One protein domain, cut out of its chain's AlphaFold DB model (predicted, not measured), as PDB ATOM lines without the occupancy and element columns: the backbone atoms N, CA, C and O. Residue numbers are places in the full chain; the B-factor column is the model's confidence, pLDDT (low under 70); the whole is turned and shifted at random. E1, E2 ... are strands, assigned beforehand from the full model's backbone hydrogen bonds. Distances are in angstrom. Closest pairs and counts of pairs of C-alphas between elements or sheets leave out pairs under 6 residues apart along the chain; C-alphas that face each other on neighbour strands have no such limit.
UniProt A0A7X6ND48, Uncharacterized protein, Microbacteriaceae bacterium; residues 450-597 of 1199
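What this domain is: This is residues 450 to 597 of the 1199 residues of an uncharacterized protein of Microbacteriaceae bacterium (UniProt A0A7X6ND48). Two twisted sheets of six strands each lie face to face as a sandwich, with their strands nearly in line at 17 degrees, and the chain passes back and forth between them. A long loop with no named element, residues 495 to 507, lies at one end of the sandwich. One sheet runs E3, E4, E1, E12, E9, E6 and the other E2, E11, E10, E5, E8, E7, both antiparallel throughout. The printed part has 148 residues with no named helix and twelve named strands, E1 to E12 in order along the chain, and its class is all strand. It is compact, with a radius of gyration of the C-alphas of 14.8 A, and spans 42 by 31 by 26 A.

How they stand to each other: E1, residues 450 to 454, is an inner strand of the first sheet. It is the antiparallel neighbour of E4, residues 477 to 481, with N 453 and O 478 within hydrogen-bond range at 2.8 A. E3, residues 471 to 473, is an edge strand and forms a hairpin with E4, with N 479 and O 472 at 2.9 A. E1 is also the antiparallel neighbour of E12, residues 586 to 593, with N 452 and O 593 at 2.7 A. E12 bends by 58 degrees at residue 589, and its pairing is staggered: its residues 591 to 593 pair with E1 and its residues 586 to 591 with E9, residues 544 to 550, where N 549 and O 587 are 2.9 A apart. E6, residues 508 to 513, is the other edge strand, with N 548 and O 510 at 2.8 A beside E9. In the second sheet, E2, residues 462 to 464, is an edge strand beside E11, residues 571 to 578, with N 464 and O 574 at 2.7 A. E11 forms a hairpin with E10, residues 561 to 568, with N 564 and O 575 at 2.8 A. E10 is the neighbour of E5, residues 487 to 494, with N 492 and O 563 at 2.7 A. E5 is the neighbour of E8, residues 530 to 540, with N 533 and O 491 at 2.8 A. E8 bends by 82 degrees at residue 537 and forms a hairpin with the edge strand E7, residues 521 to 526, with N 524 and O 532 at 2.8 A. The two sheets form a sandwich, two sheets face to face: the parts that face each other are 10.2 A centre to centre, and their best planes are 12 degrees apart. E2 and E4 are only just apart, with their closest C-alphas at 8.2 A, and E8 and E9 meet only through their link.

Where its parts are: E1 begins at C-alpha 450, at (197.296, 100.298, 159.235), and is 12.8 A long; E4 is 13.0 A. E5 is 21.5 A long, E6 16.2 A and E7 16.3 A. E8, the longest strand by residues with 11, measures 24.6 A and begins at C-alpha 530, at (204.110, 127.514, 171.261). E9 is 17.9 A long, E10 22.9 A and E11 23.5 A. E12, 19.7 A long, ends at C-alpha 593, at (205.587, 102.083, 160.252). E2 and E3 have three residues each.

The domain as a whole: The C-alphas farthest apart are those of Ile 500 and Val 597, at 48.2 A. The printed part has no cut. The one long link is E5 to E6, with 13 residues. The mean pLDDT of the printed part is 72.7; 52 residues are under 70, among them residues 465 to 476, 479 to 485, 496 to 503 and 552 to 559.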
ATOM      1  N   ILE A 450     196.932 100.023 157.836       63.31
ATOM      2  CA  ILE A 450     197.296 100.298 159.235       63.31
ATOM      3  C   ILE A 450     198.664 100.981 159.296       63.31
ATOM      4  O   ILE A 450     199.686 100.414 158.894       63.31
ATOM      5  N   VAL A 451     198.694 102.195 159.853       70.88
ATOM      6  CA  VAL A 451     199.929 102.912 160.197       70.88
ATOM      7  C   VAL A 451     200.133 102.831 161.708       70.88
ATOM      8  O   VAL A 451     199.301 103.260 162.506       70.88
ATOM      9  N   THR A 452     201.264 102.268 162.116       75.38
ATOM     10  CA  THR A 452     201.711 102.229 163.508       75.38
ATOM     11  C   THR A 452     202.664 103.388 163.766       75.38
ATOM     12  O   THR A 452     203.760 103.451 163.206       75.38
ATOM     13  N   ILE A 453     202.256 104.289 164.650       81.50
ATOM     14  CA  ILE A 453     203.062 105.393 165.160       81.50
ATOM     15  C   ILE A 453     203.718 104.912 166.452       81.50
ATOM     16  O   ILE A 453     203.040 104.450 167.363       81.50
ATOM     17  N   THR A 454     205.038 104.980 166.538       82.75
ATOM     18  CA  THR A 454     205.801 104.603 167.740       82.75
ATOM     19  C   THR A 454     206.602 105.799 168.222       82.75
ATOM     20  O   THR A 454     207.084 106.571 167.391       82.75
ATOM     21  N   SER A 455     206.756 105.945 169.538       84.69
ATOM     22  CA  SER A 455     207.729 106.865 170.126       84.69
ATOM     23  C   SER A 455     209.043 106.129 170.424       84.69
ATOM     24  O   SER A 455     209.095 105.352 171.378       84.69
ATOM     25  N   PRO A 456     210.134 106.374 169.673       80.19
ATOM     26  CA  PRO A 456     211.432 105.741 169.937       80.19
ATOM     27  C   PRO A 456     212.031 106.118 171.295       80.19
ATOM     28  O   PRO A 456     212.846 105.383 171.843       80.19
ATOM     29  N   THR A 457     211.622 107.259 171.852       75.75
ATOM     30  CA  THR A 457     212.044 107.735 173.174       75.75
ATOM     31  C   THR A 457     211.229 107.119 174.318       75.75
ATOM     32  O   THR A 457     211.434 107.495 175.468       75.75
ATOM     33  N   GLY A 458     210.272 106.230 174.018       73.12
ATOM     34  CA  GLY A 458     209.372 105.623 175.003       73.12
ATOM     35  C   GLY A 458     208.313 106.581 175.560       73.12
ATOM     36  O   GLY A 458     207.763 106.325 176.629       73.12
ATOM     37  N   ALA A 459     208.036 107.697 174.876       78.06
ATOM     38  CA  ALA A 459     207.018 108.644 175.314       78.06
ATOM     39  C   ALA A 459     205.614 108.068 175.103       78.06
ATOM     40  O   ALA A 459     205.305 107.520 174.043       78.06
ATOM     41  N   MET A 460     204.741 108.257 176.095       80.25
ATOM     42  CA  MET A 460     203.365 107.786 176.002       80.25
ATOM     43  C   MET A 460     202.566 108.603 174.986       80.25
ATOM     44  O   MET A 460     202.404 109.815 175.141       80.25
ATOM     45  N   LEU A 461     202.050 107.926 173.958       81.50
ATOM     46  CA  LEU A 461     201.215 108.523 172.917       81.50
ATOM     47  C   LEU A 461     199.760 108.562 173.394       81.50
ATOM     48  O   LEU A 461     199.096 107.530 173.470       81.50
ATOM     49  N   THR A 462     199.256 109.754 173.714       81.06
ATOM     50  CA  THR A 462     197.900 109.937 174.243       81.06
ATOM     51  C   THR A 462     196.989 110.517 173.161       81.06
ATOM     52  O   THR A 462     197.063 111.718 172.889       81.06
ATOM     53  N   PRO A 463     196.129 109.714 172.512       76.56
ATOM     54  CA  PRO A 463     195.193 110.244 171.534       76.56
ATOM     55  C   PRO A 463     194.046 111.002 172.223       76.56
ATOM     56  O   PRO A 463     193.517 110.591 173.255       76.56
ATOM     57  N   ARG A 464     193.638 112.118 171.627       73.38
ATOM     58  CA  ARG A 464     192.492 112.953 171.988       73.38
ATOM     59  C   ARG A 464     191.600 113.136 170.765       73.38
ATOM     60  O   ARG A 464     192.074 113.137 169.634       73.38
ATOM     61  N   ASN A 465     190.302 113.322 170.996       66.81
ATOM     62  CA  ASN A 465     189.289 113.380 169.934       66.81
ATOM     63  C   ASN A 465     189.210 112.077 169.114       66.81
ATOM     64  O   ASN A 465     189.018 112.104 167.901       66.81
ATOM     65  N   VAL A 466     189.360 110.926 169.783       59.03
ATOM     66  CA  VAL A 466     189.134 109.604 169.185       59.03
ATOM     67  C   VAL A 466     187.635 109.473 168.913       59.03
ATOM     68  O   VAL A 466     186.859 109.215 169.827       59.03
ATOM     69  N   GLY A 467     187.207 109.763 167.683       58.62
ATOM     70  CA  GLY A 467     185.841 109.498 167.226       58.62
ATOM     71  C   GLY A 467     185.567 107.991 167.115       58.62
ATOM     72  O   GLY A 467     186.143 107.182 167.831       58.62
ATOM     73  N   SER A 468     184.730 107.574 166.163       52.78
ATOM     74  CA  SER A 468     184.471 106.150 165.871       52.78
ATOM     75  C   SER A 468     185.631 105.412 165.174       52.78
ATOM     76  O   SER A 468     185.440 104.290 164.709       52.78
ATOM     77  N   SER A 469     186.813 106.024 165.047       50.84
ATOM     78  CA  SER A 469     187.980 105.417 164.399       50.84
ATOM     79  C   SER A 469     188.631 104.372 165.313       50.84
ATOM     80  O   SER A 469     188.862 104.628 166.495       50.84
ATOM     81  N   ALA A 470     188.950 103.195 164.764       51.56
ATOM     82  CA  ALA A 470     189.611 102.108 165.485       51.56
ATOM     83  C   ALA A 470     191.083 102.462 165.764       51.56
ATOM     84  O   ALA A 470     191.968 102.245 164.932       51.56
ATOM     85  N   VAL A 471     191.327 103.051 166.934       57.25
ATOM     86  CA  VAL A 471     192.659 103.387 167.446       57.25
ATOM     87  C   VAL A 471     193.012 102.393 168.550       57.25
ATOM     88  O   VAL A 471     192.396 102.402 169.614       57.25
ATOM     89  N   GLU A 472     194.003 101.536 168.313       56.34
ATOM     90  CA  GLU A 472     194.531 100.623 169.332       56.34
ATOM     91  C   GLU A 472     195.758 101.285 169.984       56.34
ATOM     92  O   GLU A 472     196.760 101.574 169.322       56.34
ATOM     93  N   VAL A 473     195.654 101.595 171.280       57.03
ATOM     94  CA  VAL A 473     196.674 102.335 172.041       57.03
ATOM     95  C   VAL A 473     197.430 101.380 172.959       57.03
ATOM     96  O   VAL A 473     196.825 100.668 173.756       57.03
ATOM     97  N   SER A 474     198.757 101.418 172.895       56.62
ATOM     98  CA  SER A 474     199.663 100.813 173.877       56.62
ATOM     99  C   SER A 474     200.633 101.875 174.416       56.62
ATOM    100  O   SER A 474     200.678 102.988 173.897       56.62
ATOM    101  N   VAL A 475     201.387 101.547 175.470       55.38
ATOM    102  CA  VAL A 475     202.162 102.514 176.274       55.38
ATOM    103  C   VAL A 475     203.120 103.380 175.437       55.38
ATOM    104  O   VAL A 475     203.288 104.545 175.760       55.38
ATOM    105  N   ASP A 476     203.700 102.864 174.353       61.00
ATOM    106  CA  ASP A 476     204.666 103.552 173.476       61.00
ATOM    107  C   ASP A 476     204.292 103.512 171.978       61.00
ATOM    108  O   ASP A 476     204.955 104.143 171.143       61.00
ATOM    109  N   LYS A 477     203.227 102.778 171.617       73.69
ATOM    110  CA  LYS A 477     202.774 102.582 170.229       73.69
ATOM    111  C   LYS A 477     201.294 102.881 170.083       73.69
ATOM    112  O   LYS A 477     200.465 102.377 170.838       73.69
ATOM    113  N   LEU A 478     200.976 103.624 169.035       75.25
ATOM    114  CA  LEU A 478     199.635 103.957 168.598       75.25
ATOM    115  C   LEU A 478     199.405 103.324 167.226       75.25
ATOM    116  O   LEU A 478     200.039 103.711 166.244       75.25
ATOM    117  N   ARG A 479     198.503 102.348 167.143       68.81
ATOM    118  CA  ARG A 479     198.061 101.790 165.864       68.81
ATOM    119  C   ARG A 479     196.818 102.522 165.415       68.81
ATOM    120  O   ARG A 479     195.822 102.551 166.140       68.81
ATOM    121  N   VAL A 480     196.878 103.087 164.217       65.25
ATOM    122  CA  VAL A 480     195.727 103.750 163.620       65.25
ATOM    123  C   VAL A 480     195.379 103.051 162.317       65.25
ATOM    124  O   VAL A 480     196.202 102.971 161.405       65.25
ATOM    125  N   SER A 481     194.162 102.508 162.265       60.47
ATOM    126  CA  SER A 481     193.551 102.042 161.022       60.47
ATOM    127  C   SER A 481     193.116 103.270 160.224       60.47
ATOM    128  O   SER A 481     192.352 104.096 160.731       60.47
ATOM    129  N   MET A 482     193.684 103.450 159.035       63.44
ATOM    130  CA  MET A 482     193.585 104.679 158.250       63.44
ATOM    131  C   MET A 482     193.408 104.363 156.765       63.44
ATOM    132  O   MET A 482     194.020 103.447 156.224       63.44
ATOM    133  N   ASP A 483     192.572 105.159 156.110       57.16
ATOM    134  CA  ASP A 483     192.341 105.114 154.666       57.16
ATOM    135  C   ASP A 483     193.444 105.847 153.875       57.16
ATOM    136  O   ASP A 483     194.315 106.527 154.429       57.16
ATOM    137  N   ASP A 484     193.383 105.732 152.546       56.41
ATOM    138  CA  ASP A 484     194.327 106.348 151.606       56.41
ATOM    139  C   ASP A 484     194.387 107.893 151.686       56.41
ATOM    140  O   ASP A 484     195.319 108.484 151.132       56.41
ATOM    141  N   GLU A 485     193.444 108.548 152.377       60.62
ATOM    142  CA  GLU A 485     193.321 110.011 152.472       60.62
ATOM    143  C   GLU A 485     193.845 110.604 153.788       60.62
ATOM    144  O   GLU A 485     193.795 111.822 153.988       60.62
ATOM    145  N   THR A 486     194.360 109.778 154.702       71.06
ATOM    146  CA  THR A 486     194.791 110.284 156.006       71.06
ATOM    147  C   THR A 486     196.126 111.036 155.919       71.06
ATOM    148  O   THR A 486     197.159 110.485 155.524       71.06
ATOM    149  N   VAL A 487     196.120 112.312 156.320       80.06
ATOM    150  CA  VAL A 487     197.255 113.245 156.182       80.06
ATOM    151  C   VAL A 487     197.663 113.858 157.522       80.06
ATOM    152  O   VAL A 487     196.821 114.165 158.374       80.06
ATOM    153  N   LEU A 488     198.965 114.090 157.712       80.06
ATOM    154  CA  LEU A 488     199.457 114.912 158.821       80.06
ATOM    155  C   LEU A 488     199.267 116.388 158.445       80.06
ATOM    156  O   LEU A 488     199.822 116.854 157.454       80.06
ATOM    157  N   THR A 489     198.470 117.128 159.218       80.19
ATOM    158  CA  THR A 489     198.146 118.532 158.890       80.19
ATOM    159  C   THR A 489     199.079 119.514 159.583       80.19
ATOM    160  O   THR A 489     199.623 120.425 158.958       80.19
ATOM    161  N   SER A 490     199.273 119.332 160.887       83.81
ATOM    162  CA  SER A 490     200.148 120.174 161.693       83.81
ATOM    163  C   SER A 490     200.593 119.455 162.960       83.81
ATOM    164  O   SER A 490     199.956 118.505 163.418       83.81
ATOM    165  N   PHE A 491     201.676 119.936 163.556       84.81
ATOM    166  CA  PHE A 491     202.050 119.585 164.919       84.81
ATOM    167  C   PHE A 491     202.521 120.828 165.667       84.81
ATOM    168  O   PHE A 491     203.085 121.749 165.088       84.81
ATOM    169  N   THR A 492     202.235 120.887 166.959       82.12
ATOM    170  CA  THR A 492     202.523 122.024 167.828       82.12
ATOM    171  C   THR A 492     203.435 121.582 168.957       82.12
ATOM    172  O   THR A 492     203.159 120.595 169.636       82.12
ATOM    173  N   ILE A 493     204.512 122.332 169.167       83.12
ATOM    174  CA  ILE A 493     205.444 122.152 170.278       83.12
ATOM    175  C   ILE A 493     205.108 123.208 171.328       83.12
ATOM    176  O   ILE A 493     205.331 124.402 171.110       83.12
ATOM    177  N   PHE A 494     204.571 122.781 172.465       78.50
ATOM    178  CA  PHE A 494     204.280 123.662 173.587       78.50
ATOM    179  C   PHE A 494     205.546 123.875 174.411       78.50
ATOM    180  O   PHE A 494     206.121 122.932 174.957       78.50
ATOM    181  N   ARG A 495     205.979 125.136 174.506       75.06
ATOM    182  CA  ARG A 495     207.182 125.539 175.245       75.06
ATOM    183  C   ARG A 495     206.862 126.162 176.604       75.06
ATOM    184  O   ARG A 495     207.781 126.504 177.337       75.06
ATOM    185  N   SER A 496     205.584 126.262 176.968       64.81
ATOM    186  CA  SER A 496     205.129 126.788 178.256       64.81
ATOM    187  C   SER A 496     204.154 125.826 178.936       64.81
ATOM    188  O   SER A 496     203.269 125.273 178.285       64.81
ATOM    189  N   ARG A 497     204.298 125.649 180.257       56.72
ATOM    190  CA  ARG A 497     203.371 124.879 181.119       56.72
ATOM    191  C   ARG A 497     202.464 125.770 181.985       56.72
ATOM    192  O   ARG A 497     201.837 125.272 182.912       56.72
ATOM    193  N   GLY A 498     202.393 127.077 181.708       54.84
ATOM    194  CA  GLY A 498     201.605 128.017 182.518       54.84
ATOM    195  C   GLY A 498     202.294 128.476 183.815       54.84
ATOM    196  O   GLY A 498     201.612 128.738 184.801       54.84
ATOM    197  N   GLY A 499     203.632 128.581 183.823       55.06
ATOM    198  CA  GLY A 499     204.460 129.102 184.928       55.06
ATOM    199  C   GLY A 499     205.651 129.951 184.433       55.06
ATOM    200  O   GLY A 499     205.779 130.170 183.236       55.06
ATOM    201  N   ILE A 500     206.527 130.424 185.340       48.16
ATOM    202  CA  ILE A 500     207.554 131.480 185.102       48.16
ATOM    203  C   ILE A 500     208.716 131.069 184.154       48.16
ATOM    204  O   ILE A 500     209.458 131.935 183.697       48.16
ATOM    205  N   ASN A 501     208.875 129.786 183.804       55.69
ATOM    206  CA  ASN A 501     210.026 129.291 183.029       55.69
ATOM    207  C   ASN A 501     209.604 128.712 181.666       55.69
ATOM    208  O   ASN A 501     209.151 127.567 181.597       55.69
ATOM    209  N   ASP A 502     209.793 129.477 180.587       65.44
ATOM    210  CA  ASP A 502     209.561 129.021 179.211       65.44
ATOM    211  C   ASP A 502     210.752 128.205 178.666       65.44
ATOM    212  O   ASP A 502     211.919 128.529 178.898       65.44
ATOM    213  N   LEU A 503     210.458 127.138 177.917       67.56
ATOM    214  CA  LEU A 503     211.456 126.292 177.258       67.56
ATOM    215  C   LEU A 503     212.072 127.007 176.032       67.56
ATOM    216  O   LEU A 503     211.358 127.651 175.246       67.56
ATOM    217  N   PRO A 504     213.391 126.869 175.810       70.06
ATOM    218  CA  PRO A 504     214.063 127.437 174.646       70.06
ATOM    219  C   PRO A 504     213.583 126.802 173.331       70.06
ATOM    220  O   PRO A 504     213.140 125.655 173.284       70.06
ATOM    221  N   THR A 505     213.668 127.570 172.242       73.38
ATOM    222  CA  THR A 505     213.268 127.129 170.898       73.38
ATOM    223  C   THR A 505     214.157 125.972 170.413       73.38
ATOM    224  O   THR A 505     215.381 126.080 170.532       73.38
ATOM    225  N   PRO A 506     213.591 124.895 169.826       74.50
ATOM    226  CA  PRO A 506     214.373 123.834 169.194       74.50
ATOM    227  C   PRO A 506     215.323 124.394 168.134       74.50
ATOM    228  O   PRO A 506     214.966 125.324 167.406       74.50
ATOM    229  N   SER A 507     216.517 123.813 168.028       78.69
ATOM    230  CA  SER A 507     217.545 124.266 167.083       78.69
ATOM    231  C   SER A 507     217.247 123.837 165.644       78.69
ATOM    232  O   SER A 507     217.574 124.566 164.709       78.69
ATOM    233  N   LYS A 508     216.586 122.685 165.456       85.00
ATOM    234  CA  LYS A 508     216.163 122.170 164.146       85.00
ATOM    235  C   LYS A 508     214.948 121.245 164.274       85.00
ATOM    236  O   LYS A 508     214.848 120.497 165.247       85.00
ATOM    237  N   ILE A 509     214.047 121.292 163.293       85.69
ATOM    238  CA  ILE A 509     212.871 120.415 163.168       85.69
ATOM    239  C   ILE A 509     212.858 119.868 161.740       85.69
ATOM    240  O   ILE A 509     213.002 120.643 160.796       85.69
ATOM    241  N   GLU A 510     212.696 118.556 161.587       88.19
ATOM    242  CA  GLU A 510     212.675 117.865 160.295       88.19
ATOM    243  C   GLU A 510     211.535 116.840 160.268       88.19
ATOM    244  O   GLU A 510     211.346 116.078 161.217       88.19
ATOM    245  N   VAL A 511     210.781 116.805 159.167       86.56
ATOM    246  CA  VAL A 511     209.802 115.747 158.885       86.56
ATOM    247  C   VAL A 511     210.371 114.913 157.750       86.56
ATOM    248  O   VAL A 511     210.388 115.357 156.605       86.56
ATOM    249  N   LEU A 512     210.898 113.741 158.088       83.25
ATOM    250  CA  LEU A 512     211.573 112.851 157.153       83.25
ATOM    251  C   LEU A 512     210.540 111.969 156.454       83.25
ATOM    252  O   LEU A 512     209.726 111.312 157.110       83.25
ATOM    253  N   LEU A 513     210.589 111.944 155.128       80.19
ATOM    254  CA  LEU A 513     209.760 111.102 154.276       80.19
ATOM    255  C   LEU A 513     210.437 109.748 154.027       80.19
ATOM    256  O   LEU A 513     211.648 109.581 154.178       80.19
ATOM    257  N   ARG A 514     209.643 108.744 153.655       68.75
ATOM    258  CA  ARG A 514     210.106 107.368 153.403       68.75
ATOM    259  C   ARG A 514     210.979 107.233 152.162       68.75
ATOM    260  O   ARG A 514     211.716 106.253 152.064       68.75
ATOM    261  N   ASP A 515     210.913 108.199 151.256       64.38
ATOM    262  CA  ASP A 515     211.807 108.319 150.102       64.38
ATOM    263  C   ASP A 515     213.182 108.921 150.463       64.38
ATOM    264  O   ASP A 515     214.082 108.948 149.626       64.38
ATOM    265  N   GLY A 516     213.374 109.351 151.718       64.38
ATOM    266  CA  GLY A 516     214.613 109.943 152.223       64.38
ATOM    267  C   GLY A 516     214.683 111.470 152.124       64.38
ATOM    268  O   GLY A 516     215.671 112.050 152.571       64.38
ATOM    269  N   THR A 517     213.660 112.135 151.581       79.44
ATOM    270  CA  THR A 517     213.576 113.602 151.528       79.44
ATOM    271  C   THR A 517     212.944 114.187 152.801       79.44
ATOM    272  O   THR A 517     212.490 113.458 153.683       79.44
ATOM    273  N   SER A 518     212.959 115.516 152.957       81.31
ATOM    274  CA  SER A 518     212.290 116.212 154.070       81.31
ATOM    275  C   SER A 518     211.103 117.023 153.564       81.31
ATOM    276  O   SER A 518     211.241 117.763 152.589       81.31
ATOM    277  N   ALA A 519     209.959 116.928 154.240       82.06
ATOM    278  CA  ALA A 519     208.784 117.717 153.893       82.06
ATOM    279  C   ALA A 519     208.972 119.201 154.259       82.06
ATOM    280  O   ALA A 519     209.466 119.528 155.343       82.06
ATOM    281  N   GLY A 520     208.548 120.094 153.361       81.25
ATOM    282  CA  GLY A 520     208.488 121.537 153.614       81.25
ATOM    283  C   GLY A 520     207.408 121.890 154.638       81.25
ATOM    284  O   GLY A 520     206.339 121.270 154.671       81.25
ATOM    285  N   PHE A 521     207.692 122.871 155.493       85.50
ATOM    286  CA  PHE A 521     206.743 123.345 156.491       85.50
ATOM    287  C   PHE A 521     206.883 124.838 156.780       85.50
ATOM    288  O   PHE A 521     207.973 125.413 156.766       85.50
ATOM    289  N   THR A 522     205.768 125.431 157.195       84.75
ATOM    290  CA  THR A 522     205.698 126.791 157.723       84.75
ATOM    291  C   THR A 522     205.596 126.757 159.252       84.75
ATOM    292  O   THR A 522     204.741 126.076 159.821       84.75
ATOM    293  N   LYS A 523     206.458 127.516 159.943       85.38
ATOM    294  CA  LYS A 523     206.474 127.634 161.412       85.38
ATOM    295  C   LYS A 523     205.835 128.949 161.870       85.38
ATOM    296  O   LYS A 523     206.300 130.025 161.501       85.38
ATOM    297  N   LYS A 524     204.837 128.878 162.753       85.06
ATOM    298  CA  LYS A 524     204.213 130.030 163.424       85.06
ATOM    299  C   LYS A 524     204.425 129.940 164.935       85.06
ATOM    300  O   LYS A 524     204.104 128.925 165.539       85.06
ATOM    301  N   THR A 525     204.944 131.005 165.543       80.50
ATOM    302  CA  THR A 525     205.155 131.082 167.001       80.50
ATOM    303  C   THR A 525     204.067 131.948 167.642       80.50
ATOM    304  O   THR A 525     203.795 133.039 167.141       80.50
ATOM    305  N   THR A 526     203.426 131.476 168.714       74.12
ATOM    306  CA  THR A 526     202.328 132.171 169.422       74.12
ATOM    307  C   THR A 526     202.644 132.382 170.911       74.12
ATOM    308  O   THR A 526     203.676 131.919 171.387       74.12
ATOM    309  N   THR A 527     201.804 133.128 171.642       68.00
ATOM    310  CA  THR A 527     201.942 133.384 173.094       68.00
ATOM    311  C   THR A 527     200.720 132.828 173.846       68.00
ATOM    312  O   THR A 527     199.605 133.145 173.422       68.00
ATOM    313  N   PRO A 528     200.874 132.046 174.943       65.69
ATOM    314  CA  PRO A 528     202.131 131.580 175.559       65.69
ATOM    315  C   PRO A 528     202.984 130.751 174.580       65.69
ATOM    316  O   PRO A 528     202.414 130.221 173.627       65.69
ATOM    317  N   PRO A 529     204.326 130.698 174.737       73.75
ATOM    318  CA  PRO A 529     205.221 130.244 173.675       73.75
ATOM    319  C   PRO A 529     204.889 128.827 173.206       73.75
ATOM    320  O   PRO A 529     205.093 127.841 173.916       73.75
ATOM    321  N   ALA A 530     204.376 128.746 171.982       77.75
ATOM    322  CA  ALA A 530     204.110 127.514 171.261       77.75
ATOM    323  C   ALA A 530     204.545 127.685 169.806       77.75
ATOM    324  O   ALA A 530     204.321 128.732 169.196       77.75
ATOM    325  N   ASP A 531     205.178 126.651 169.264       80.56
ATOM    326  CA  ASP A 531     205.630 126.614 167.880       80.56
ATOM    327  C   ASP A 531     204.704 125.666 167.109       80.56
ATOM    328  O   ASP A 531     204.806 124.450 167.256       80.56
ATOM    329  N   THR A 532     203.790 126.209 166.306       84.00
ATOM    330  CA  THR A 532     202.929 125.425 165.410       84.00
ATOM    331  C   THR A 532     203.615 125.265 164.059       84.00
ATOM    332  O   THR A 532     203.963 126.253 163.409       84.00
ATOM    333  N   ILE A 533     203.807 124.017 163.645       84.50
ATOM    334  CA  ILE A 533     204.389 123.613 162.371       84.50
ATOM    335  C   ILE A 533     203.271 123.073 161.478       84.50
ATOM    336  O   ILE A 533     202.655 122.058 161.802       84.50
ATOM    337  N   THR A 534     203.016 123.749 160.360       85.19
ATOM    338  CA  THR A 534     202.044 123.331 159.341       85.19
ATOM    339  C   THR A 534     202.799 122.852 158.109       85.19
ATOM    340  O   THR A 534     203.656 123.577 157.611       85.19
ATOM    341  N   LEU A 535     202.503 121.645 157.628       81.19
ATOM    342  CA  LEU A 535     203.146 121.088 156.434       81.19
ATOM    343  C   LEU A 535     202.613 121.777 155.171       81.19
ATOM    344  O   LEU A 535     201.403 121.963 155.034       81.19
ATOM    345  N   ASP A 536     203.509 122.149 154.254       71.25
ATOM    346  CA  ASP A 536     203.151 122.928 153.057       71.25
ATOM    347  C   ASP A 536     202.348 122.089 152.039       71.25
ATOM    348  O   ASP A 536     201.516 122.614 151.298       71.25
ATOM    349  N   ALA A 537     202.546 120.766 152.052       67.81
ATOM    350  CA  ALA A 537     201.737 119.783 151.339       67.81
ATOM    351  C   ALA A 537     201.018 118.882 152.354       67.81
ATOM    352  O   ALA A 537     201.629 118.448 153.333       67.81
ATOM    353  N   LYS A 538     199.734 118.570 152.108       69.50
ATOM    354  CA  LYS A 538     198.950 117.577 152.867       69.50
ATOM    355  C   LYS A 538     199.557 116.184 152.678       69.50
ATOM    356  O   LYS A 538     199.076 115.387 151.880       69.50
ATOM    357  N   THR A 539     200.661 115.943 153.366       71.50
ATOM    358  CA  THR A 539     201.521 114.787 153.146       71.50
ATOM    359  C   THR A 539     200.812 113.547 153.691       71.50
ATOM    360  O   THR A 539     200.444 113.544 154.875       71.50
ATOM    361  N   PRO A 540     200.586 112.507 152.865       75.94
ATOM    362  CA  PRO A 540     199.979 111.259 153.307       75.94
ATOM    363  C   PRO A 540     200.769 110.658 154.465       75.94
ATOM    364  O   PRO A 540     201.995 110.564 154.413       75.94
ATOM    365  N   LEU A 541     200.078 110.195 155.507       75.12
ATOM    366  CA  LEU A 541     200.745 109.676 156.704       75.12
ATOM    367  C   LEU A 541     201.656 108.474 156.395       75.12
ATOM    368  O   LEU A 541     202.700 108.298 157.018       75.12
ATOM    369  N   ARG A 542     201.290 107.682 155.381       70.38
ATOM    370  CA  ARG A 542     202.076 106.552 154.864       70.38
ATOM    371  C   ARG A 542     203.420 106.928 154.243       70.38
ATOM    372  O   ARG A 542     204.268 106.050 154.109       70.38
ATOM    373  N   GLU A 543     203.600 108.178 153.827       74.38
ATOM    374  CA  GLU A 543     204.837 108.668 153.210       74.38
ATOM    375  C   GLU A 543     205.809 109.216 154.249       74.38
ATOM    376  O   GLU A 543     206.986 109.384 153.955       74.38
ATOM    377  N   ILE A 544     205.358 109.436 155.484       78.81
ATOM    378  CA  ILE A 544     206.203 109.928 156.568       78.81
ATOM    379  C   ILE A 544     206.980 108.745 157.162       78.81
ATOM    380  O   ILE A 544     206.441 107.658 157.388       78.81
ATOM    381  N   ALA A 545     208.281 108.934 157.375       81.75
ATOM    382  CA  ALA A 545     209.160 107.973 158.033       81.75
ATOM    383  C   ALA A 545     209.324 108.316 159.517       81.75
ATOM    384  O   ALA A 545     209.056 107.479 160.383       81.75
ATOM    385  N   SER A 546     209.721 109.554 159.818       86.56
ATOM    386  CA  SER A 546     209.885 110.032 161.190       86.56
ATOM    387  C   SER A 546     209.739 111.548 161.309       86.56
ATOM    388  O   SER A 546     209.869 112.293 160.337       86.56
ATOM    389  N   ILE A 547     209.475 112.009 162.530       87.69
ATOM    390  CA  ILE A 547     209.597 113.419 162.910       87.69
ATOM    391  C   ILE A 547     210.813 113.531 163.820       87.69
ATOM    392  O   ILE A 547     210.872 112.886 164.871       87.69
ATOM    393  N   ARG A 548     211.779 114.353 163.410       87.94
ATOM    394  CA  ARG A 548     213.059 114.545 164.086       87.94
ATOM    395  C   ARG A 548     213.166 115.955 164.636       87.94
ATOM    396  O   ARG A 548     212.934 116.936 163.930       87.94
ATOM    397  N   ILE A 549     213.549 116.065 165.903       86.94
ATOM    398  CA  ILE A 549     213.709 117.344 166.597       86.94
ATOM    399  C   ILE A 549     215.083 117.381 167.253       86.94
ATOM    400  O   ILE A 549     215.490 116.439 167.928       86.94
ATOM    401  N   THR A 550     215.802 118.484 167.062       83.81
ATOM    402  CA  THR A 550     217.082 118.736 167.731       83.81
ATOM    403  C   THR A 550     216.860 119.697 168.894       83.81
ATOM    404  O   THR A 550     216.338 120.803 168.708       83.81
ATOM    405  N   GLY A 551     217.242 119.267 170.100       72.94
ATOM    406  CA  GLY A 551     217.111 120.062 171.322       72.94
ATOM    407  C   GLY A 551     217.851 121.404 171.243       72.94
ATOM    408  O   GLY A 551     218.791 121.582 170.460       72.94
ATOM    409  N   ALA A 552     217.422 122.373 172.051       68.75
ATOM    410  CA  ALA A 552     218.105 123.660 172.175       68.75
ATOM    411  C   ALA A 552     219.507 123.500 172.799       68.75
ATOM    412  O   ALA A 552     219.777 122.527 173.498       68.75
ATOM    413  N   ALA A 553     220.399 124.469 172.573       58.38
ATOM    414  CA  ALA A 553     221.800 124.411 173.016       58.38
ATOM    415  C   ALA A 553     222.000 124.464 174.548       58.38
ATOM    416  O   ALA A 553     223.080 124.145 175.037       58.38
ATOM    417  N   VAL A 554     220.972 124.855 175.309       55.41
ATOM    418  CA  VAL A 554     220.967 124.888 176.779       55.41
ATOM    419  C   VAL A 554     219.782 124.048 177.243       55.41
ATOM    420  O   VAL A 554     218.652 124.350 176.864       55.41
ATOM    421  N   ALA A 555     220.025 122.987 178.016       47.97
ATOM    422  CA  ALA A 555     218.976 122.095 178.509       47.97
ATOM    423  C   ALA A 555     218.366 122.622 179.819       47.97
ATOM    424  O   ALA A 555     219.086 122.734 180.814       47.97
ATOM    425  N   PRO A 556     217.052 122.889 179.889       51.31
ATOM    426  CA  PRO A 556     216.323 122.852 181.147       51.31
ATOM    427  C   PRO A 556     215.983 121.395 181.493       51.31
ATOM    428  O   PRO A 556     215.815 120.561 180.609       51.31
ATOM    429  N   ALA A 557     215.814 121.101 182.780       52.66
ATOM    430  CA  ALA A 557     215.421 119.789 183.309       52.66
ATOM    431  C   ALA A 557     213.936 119.416 183.049       52.66
ATOM    432  O   ALA A 557     213.325 118.749 183.878       52.66
ATOM    433  N   ASN A 558     213.334 119.890 181.951       60.50
ATOM    434  CA  ASN A 558     211.890 119.823 181.702       60.50
ATOM    435  C   ASN A 558     211.560 119.315 180.285       60.50
ATOM    436  O   ASN A 558     212.186 119.738 179.312       60.50
ATOM    437  N   ASP A 559     210.502 118.506 180.176       66.56
ATOM    438  CA  ASP A 559     210.089 117.832 178.936       66.56
ATOM    439  C   ASP A 559     209.112 118.689 178.101       66.56
ATOM    440  O   ASP A 559     208.042 119.051 178.611       66.56
ATOM    441  N   PRO A 560     209.411 119.022 176.827       70.94
ATOM    442  CA  PRO A 560     208.433 119.621 175.917       70.94
ATOM    443  C   PRO A 560     207.235 118.697 175.651       70.94
ATOM    444  O   PRO A 560     207.393 117.511 175.351       70.94
ATOM    445  N   LEU A 561     206.029 119.276 175.687       73.06
ATOM    446  CA  LEU A 561     204.797 118.628 175.230       73.06
ATOM    447  C   LEU A 561     204.613 118.908 173.736       73.06
ATOM    448  O   LEU A 561     204.594 120.066 173.316       73.06
ATOM    449  N   ILE A 562     204.434 117.861 172.939       78.06
ATOM    450  CA  ILE A 562     204.174 117.969 171.504       78.06
ATOM    451  C   ILE A 562     202.802 117.367 171.213       78.06
ATOM    452  O   ILE A 562     202.515 116.242 171.618       78.06
ATOM    453  N   ALA A 563     201.965 118.117 170.499       76.75
ATOM    454  CA  ALA A 563     200.667 117.661 170.016       76.75
ATOM    455  C   ALA A 563     200.651 117.630 168.486       76.75
ATOM    456  O   ALA A 563     200.948 118.636 167.847       76.75
ATOM    457  N   PHE A 564     200.281 116.508 167.887       78.94
ATOM    458  CA  PHE A 564     200.192 116.321 166.436       78.94
ATOM    459  C   PHE A 564     198.731 116.123 166.030       78.94
ATOM    460  O   PHE A 564     197.961 115.495 166.751       78.94
ATOM    461  N   GLN A 565     198.344 116.701 164.892       80.12
ATOM    462  CA  GLN A 565     196.979 116.686 164.365       80.12
ATOM    463  C   GLN A 565     196.938 115.878 163.066       80.12
ATOM    464  O   GLN A 565     197.485 116.283 162.034       80.12
ATOM    465  N   LEU A 566     196.270 114.731 163.122       75.44
ATOM    466  CA  LEU A 566     196.041 113.834 161.997       75.44
ATOM    467  C   LEU A 566     194.635 114.088 161.453       75.44
ATOM    468  O   LEU A 566     193.672 114.067 162.215       75.44
ATOM    469  N   GLN A 567     194.507 114.343 160.154       72.31
ATOM    470  CA  GLN A 567     193.206 114.526 159.515       72.31
ATOM    471  C   GLN A 567     192.860 113.292 158.682       72.31
ATOM    472  O   GLN A 567     193.595 112.955 157.756       72.31
ATOM    473  N   GLN A 568     191.723 112.671 158.991       68.69
ATOM    474  CA  GLN A 568     191.121 111.576 158.231       68.69
ATOM    475  C   GLN A 568     189.742 112.034 157.741       68.69
ATOM    476  O   GLN A 568     188.801 112.173 158.531       68.69
ATOM    477  N   GLY A 569     189.623 112.345 156.447       69.88
ATOM    478  CA  GLY A 569     188.419 112.961 155.885       69.88
ATOM    479  C   GLY A 569     188.031 114.259 156.617       69.88
ATOM    480  O   GLY A 569     188.778 115.242 156.615       69.88
ATOM    481  N   ALA A 570     186.856 114.266 157.260       66.94
ATOM    482  CA  ALA A 570     186.349 115.390 158.061       66.94
ATOM    483  C   ALA A 570     186.743 115.339 159.554       66.94
ATOM    484  O   ALA A 570     186.481 116.292 160.289       66.94
ATOM    485  N   THR A 571     187.358 114.247 160.011       65.94
ATOM    486  CA  THR A 571     187.685 114.019 161.424       65.94
ATOM    487  C   THR A 571     189.138 114.398 161.698       65.94
ATOM    488  O   THR A 571     190.033 114.056 160.925       65.94
ATOM    489  N   VAL A 572     189.386 115.089 162.814       74.69
ATOM    490  CA  VAL A 572     190.736 115.452 163.267       74.69
ATOM    491  C   VAL A 572     191.055 114.702 164.558       74.69
ATOM    492  O   VAL A 572     190.422 114.933 165.589       74.69
ATOM    493  N   LEU A 573     192.044 113.813 164.490       76.06
ATOM    494  CA  LEU A 573     192.600 113.082 165.623       76.06
ATOM    495  C   LEU A 573     193.824 113.838 166.150       76.06
ATOM    496  O   LEU A 573     194.825 113.987 165.449       76.06
ATOM    497  N   ALA A 574     193.753 114.292 167.399       79.00
ATOM    498  CA  ALA A 574     194.881 114.913 168.080       79.00
ATOM    499  C   ALA A 574     195.653 113.839 168.850       79.00
ATOM    500  O   ALA A 574     195.045 112.978 169.474       79.00
ATOM    501  N   VAL A 575     196.979 113.873 168.858       79.81
ATOM    502  CA  VAL A 575     197.785 112.965 169.684       79.81
ATOM    503  C   VAL A 575     198.838 113.778 170.423       79.81
ATOM    504  O   VAL A 575     199.558 114.564 169.815       79.81
ATOM    505  N   GLU A 576     198.895 113.614 171.740       83.19
ATOM    506  CA  GLU A 576     199.794 114.335 172.643       83.19
ATOM    507  C   GLU A 576     200.861 113.394 173.200       83.19
ATOM    508  O   GLU A 576     200.551 112.285 173.639       83.19
ATOM    509  N   ALA A 577     202.114 113.845 173.221       80.38
ATOM    510  CA  ALA A 577     203.222 113.122 173.834       80.38
ATOM    511  C   ALA A 577     204.277 114.093 174.386       80.38
ATOM    512  O   ALA A 577     204.529 115.152 173.808       80.38
ATOM    513  N   SER A 578     204.872 113.749 175.531       80.25
ATOM    514  CA  SER A 578     205.951 114.529 176.160       80.25
ATOM    515  C   SER A 578     207.290 113.845 175.925       80.25
ATOM    516  O   SER A 578     207.415 112.652 176.185       80.25
ATOM    517  N   PHE A 579     208.283 114.592 175.449       76.25
ATOM    518  CA  PHE A 579     209.575 114.043 175.035       76.25
ATOM    519  C   PHE A 579     210.708 114.677 175.830       76.25
ATOM    520  O   PHE A 579     210.740 115.893 175.974       76.25
ATOM    521  N   VAL A 580     211.679 113.878 176.269       73.94
ATOM    522  CA  VAL A 580     212.945 114.391 176.807       73.94
ATOM    523  C   VAL A 580     213.888 114.624 175.625       73.94
ATOM    524  O   VAL A 580     214.217 113.680 174.906       73.94
ATOM    525  N   LEU A 581     214.331 115.863 175.401       74.56
ATOM    526  CA  LEU A 581     215.272 116.192 174.323       74.56
ATOM    527  C   LEU A 581     216.648 116.524 174.898       74.56
ATOM    528  O   LEU A 581     216.796 117.477 175.662       74.56
ATOM    529  N   ALA A 582     217.670 115.775 174.488       71.88
ATOM    530  CA  ALA A 582     219.051 116.102 174.822       71.88
ATOM    531  C   ALA A 582     219.531 117.330 174.025       71.88
ATOM    532  O   ALA A 582     219.217 117.495 172.842       71.88
ATOM    533  N   ALA A 583     220.302 118.206 174.677       75.75
ATOM    534  CA  ALA A 583     220.812 119.427 174.057       75.75
ATOM    535  C   ALA A 583     221.674 119.109 172.826       75.75
ATOM    536  O   ALA A 583     222.635 118.349 172.914       75.75
ATOM    537  N   GLY A 584     221.328 119.696 171.677       73.69
ATOM    538  CA  GLY A 584     222.087 119.550 170.430       73.69
ATOM    539  C   GLY A 584     222.038 118.167 169.763       73.69
ATOM    540  O   GLY A 584     222.661 118.001 168.718       73.69
ATOM    541  N   VAL A 585     221.301 117.191 170.309       80.06
ATOM    542  CA  VAL A 585     221.188 115.841 169.731       80.06
ATOM    543  C   VAL A 585     219.918 115.739 168.876       80.06
ATOM    544  O   VAL A 585     218.816 115.944 169.402       80.06
ATOM    545  N   PRO A 586     220.021 115.414 167.572       83.75
ATOM    546  CA  PRO A 586     218.857 115.131 166.741       83.75
ATOM    547  C   PRO A 586     218.178 113.851 167.232       83.75
ATOM    548  O   PRO A 586     218.782 112.782 167.215       83.75
ATOM    549  N   THR A 587     216.928 113.961 167.674       83.56
ATOM    550  CA  THR A 587     216.170 112.844 168.251       83.56
ATOM    551  C   THR A 587     214.916 112.594 167.419       83.56
ATOM    552  O   THR A 587     214.141 113.521 167.173       83.56
ATOM    553  N   ASP A 588     214.710 111.352 166.972       86.00
ATOM    554  CA  ASP A 588     213.448 110.934 166.353       86.00
ATOM    555  C   ASP A 588     212.389 110.798 167.448       86.00
ATOM    556  O   ASP A 588     212.422 109.868 168.255       86.00
ATOM    557  N   VAL A 589     211.461 111.750 167.501       83.94
ATOM    558  CA  VAL A 589     210.391 111.760 168.509       83.94
ATOM    559  C   VAL A 589     209.263 110.802 168.128       83.94
ATOM    560  O   VAL A 589     208.653 110.180 168.994       83.94
ATOM    561  N   LEU A 590     209.018 110.629 166.828       85.50
ATOM    562  CA  LEU A 590     208.002 109.725 166.298       85.50
ATOM    563  C   LEU A 590     208.522 108.999 165.067       85.50
ATOM    564  O   LEU A 590     209.145 109.610 164.202       85.50
ATOM    565  N   THR A 591     208.182 107.721 164.960       83.38
ATOM    566  CA  THR A 591     208.430 106.889 163.778       83.38
ATOM    567  C   THR A 591     207.129 106.272 163.292       83.38
ATOM    568  O   THR A 591     206.344 105.774 164.101       83.38
ATOM    569  N   PHE A 592     206.921 106.273 161.978       81.06
ATOM    570  CA  PHE A 592     205.704 105.790 161.330       81.06
ATOM    571  C   PHE A 592     206.022 104.517 160.541       81.06
ATOM    572  O   PHE A 592     206.815 104.535 159.600       81.06
ATOM    573  N   THR A 593     205.378 103.401 160.884       69.38
ATOM    574  CA  THR A 593     205.587 102.083 160.252       69.38
ATOM    575  C   THR A 593     204.271 101.525 159.694       69.38
ATOM    576  O   THR A 593     203.214 101.794 160.247       69.38
ATOM    577  N   GLY A 594     204.300 100.792 158.571       62.44
ATOM    578  CA  GLY A 594     203.090 100.297 157.874       62.44
ATOM    579  C   GLY A 594     202.497 101.273 156.839       62.44
ATOM    580  O   GLY A 594     202.902 102.436 156.782       62.44
ATOM    581  N   GLY A 595     201.599 100.806 155.964       58.50
ATOM    582  CA  GLY A 595     200.739 101.679 155.143       58.50
ATOM    583  C   GLY A 595     201.171 102.096 153.723       58.50
ATOM    584  O   GLY A 595     200.523 102.958 153.140       58.50
ATOM    585  N   GLY A 596     202.226 101.543 153.112       55.47
ATOM    586  CA  GLY A 596     202.588 101.926 151.734       55.47
ATOM    587  C   GLY A 596     203.337 100.845 150.966       55.47
ATOM    588  O   GLY A 596     204.151 100.131 151.553       55.47
ATOM    589  N   VAL A 597     203.076 100.740 149.655       54.25
ATOM    590  CA  VAL A 597     203.928  99.975 148.739       54.25
ATOM    591  C   VAL A 597     205.268 100.693 148.732       54.25
ATOM    592  O   VAL A 597     205.409 101.768 148.157       54.25
TER     593      VAL A 597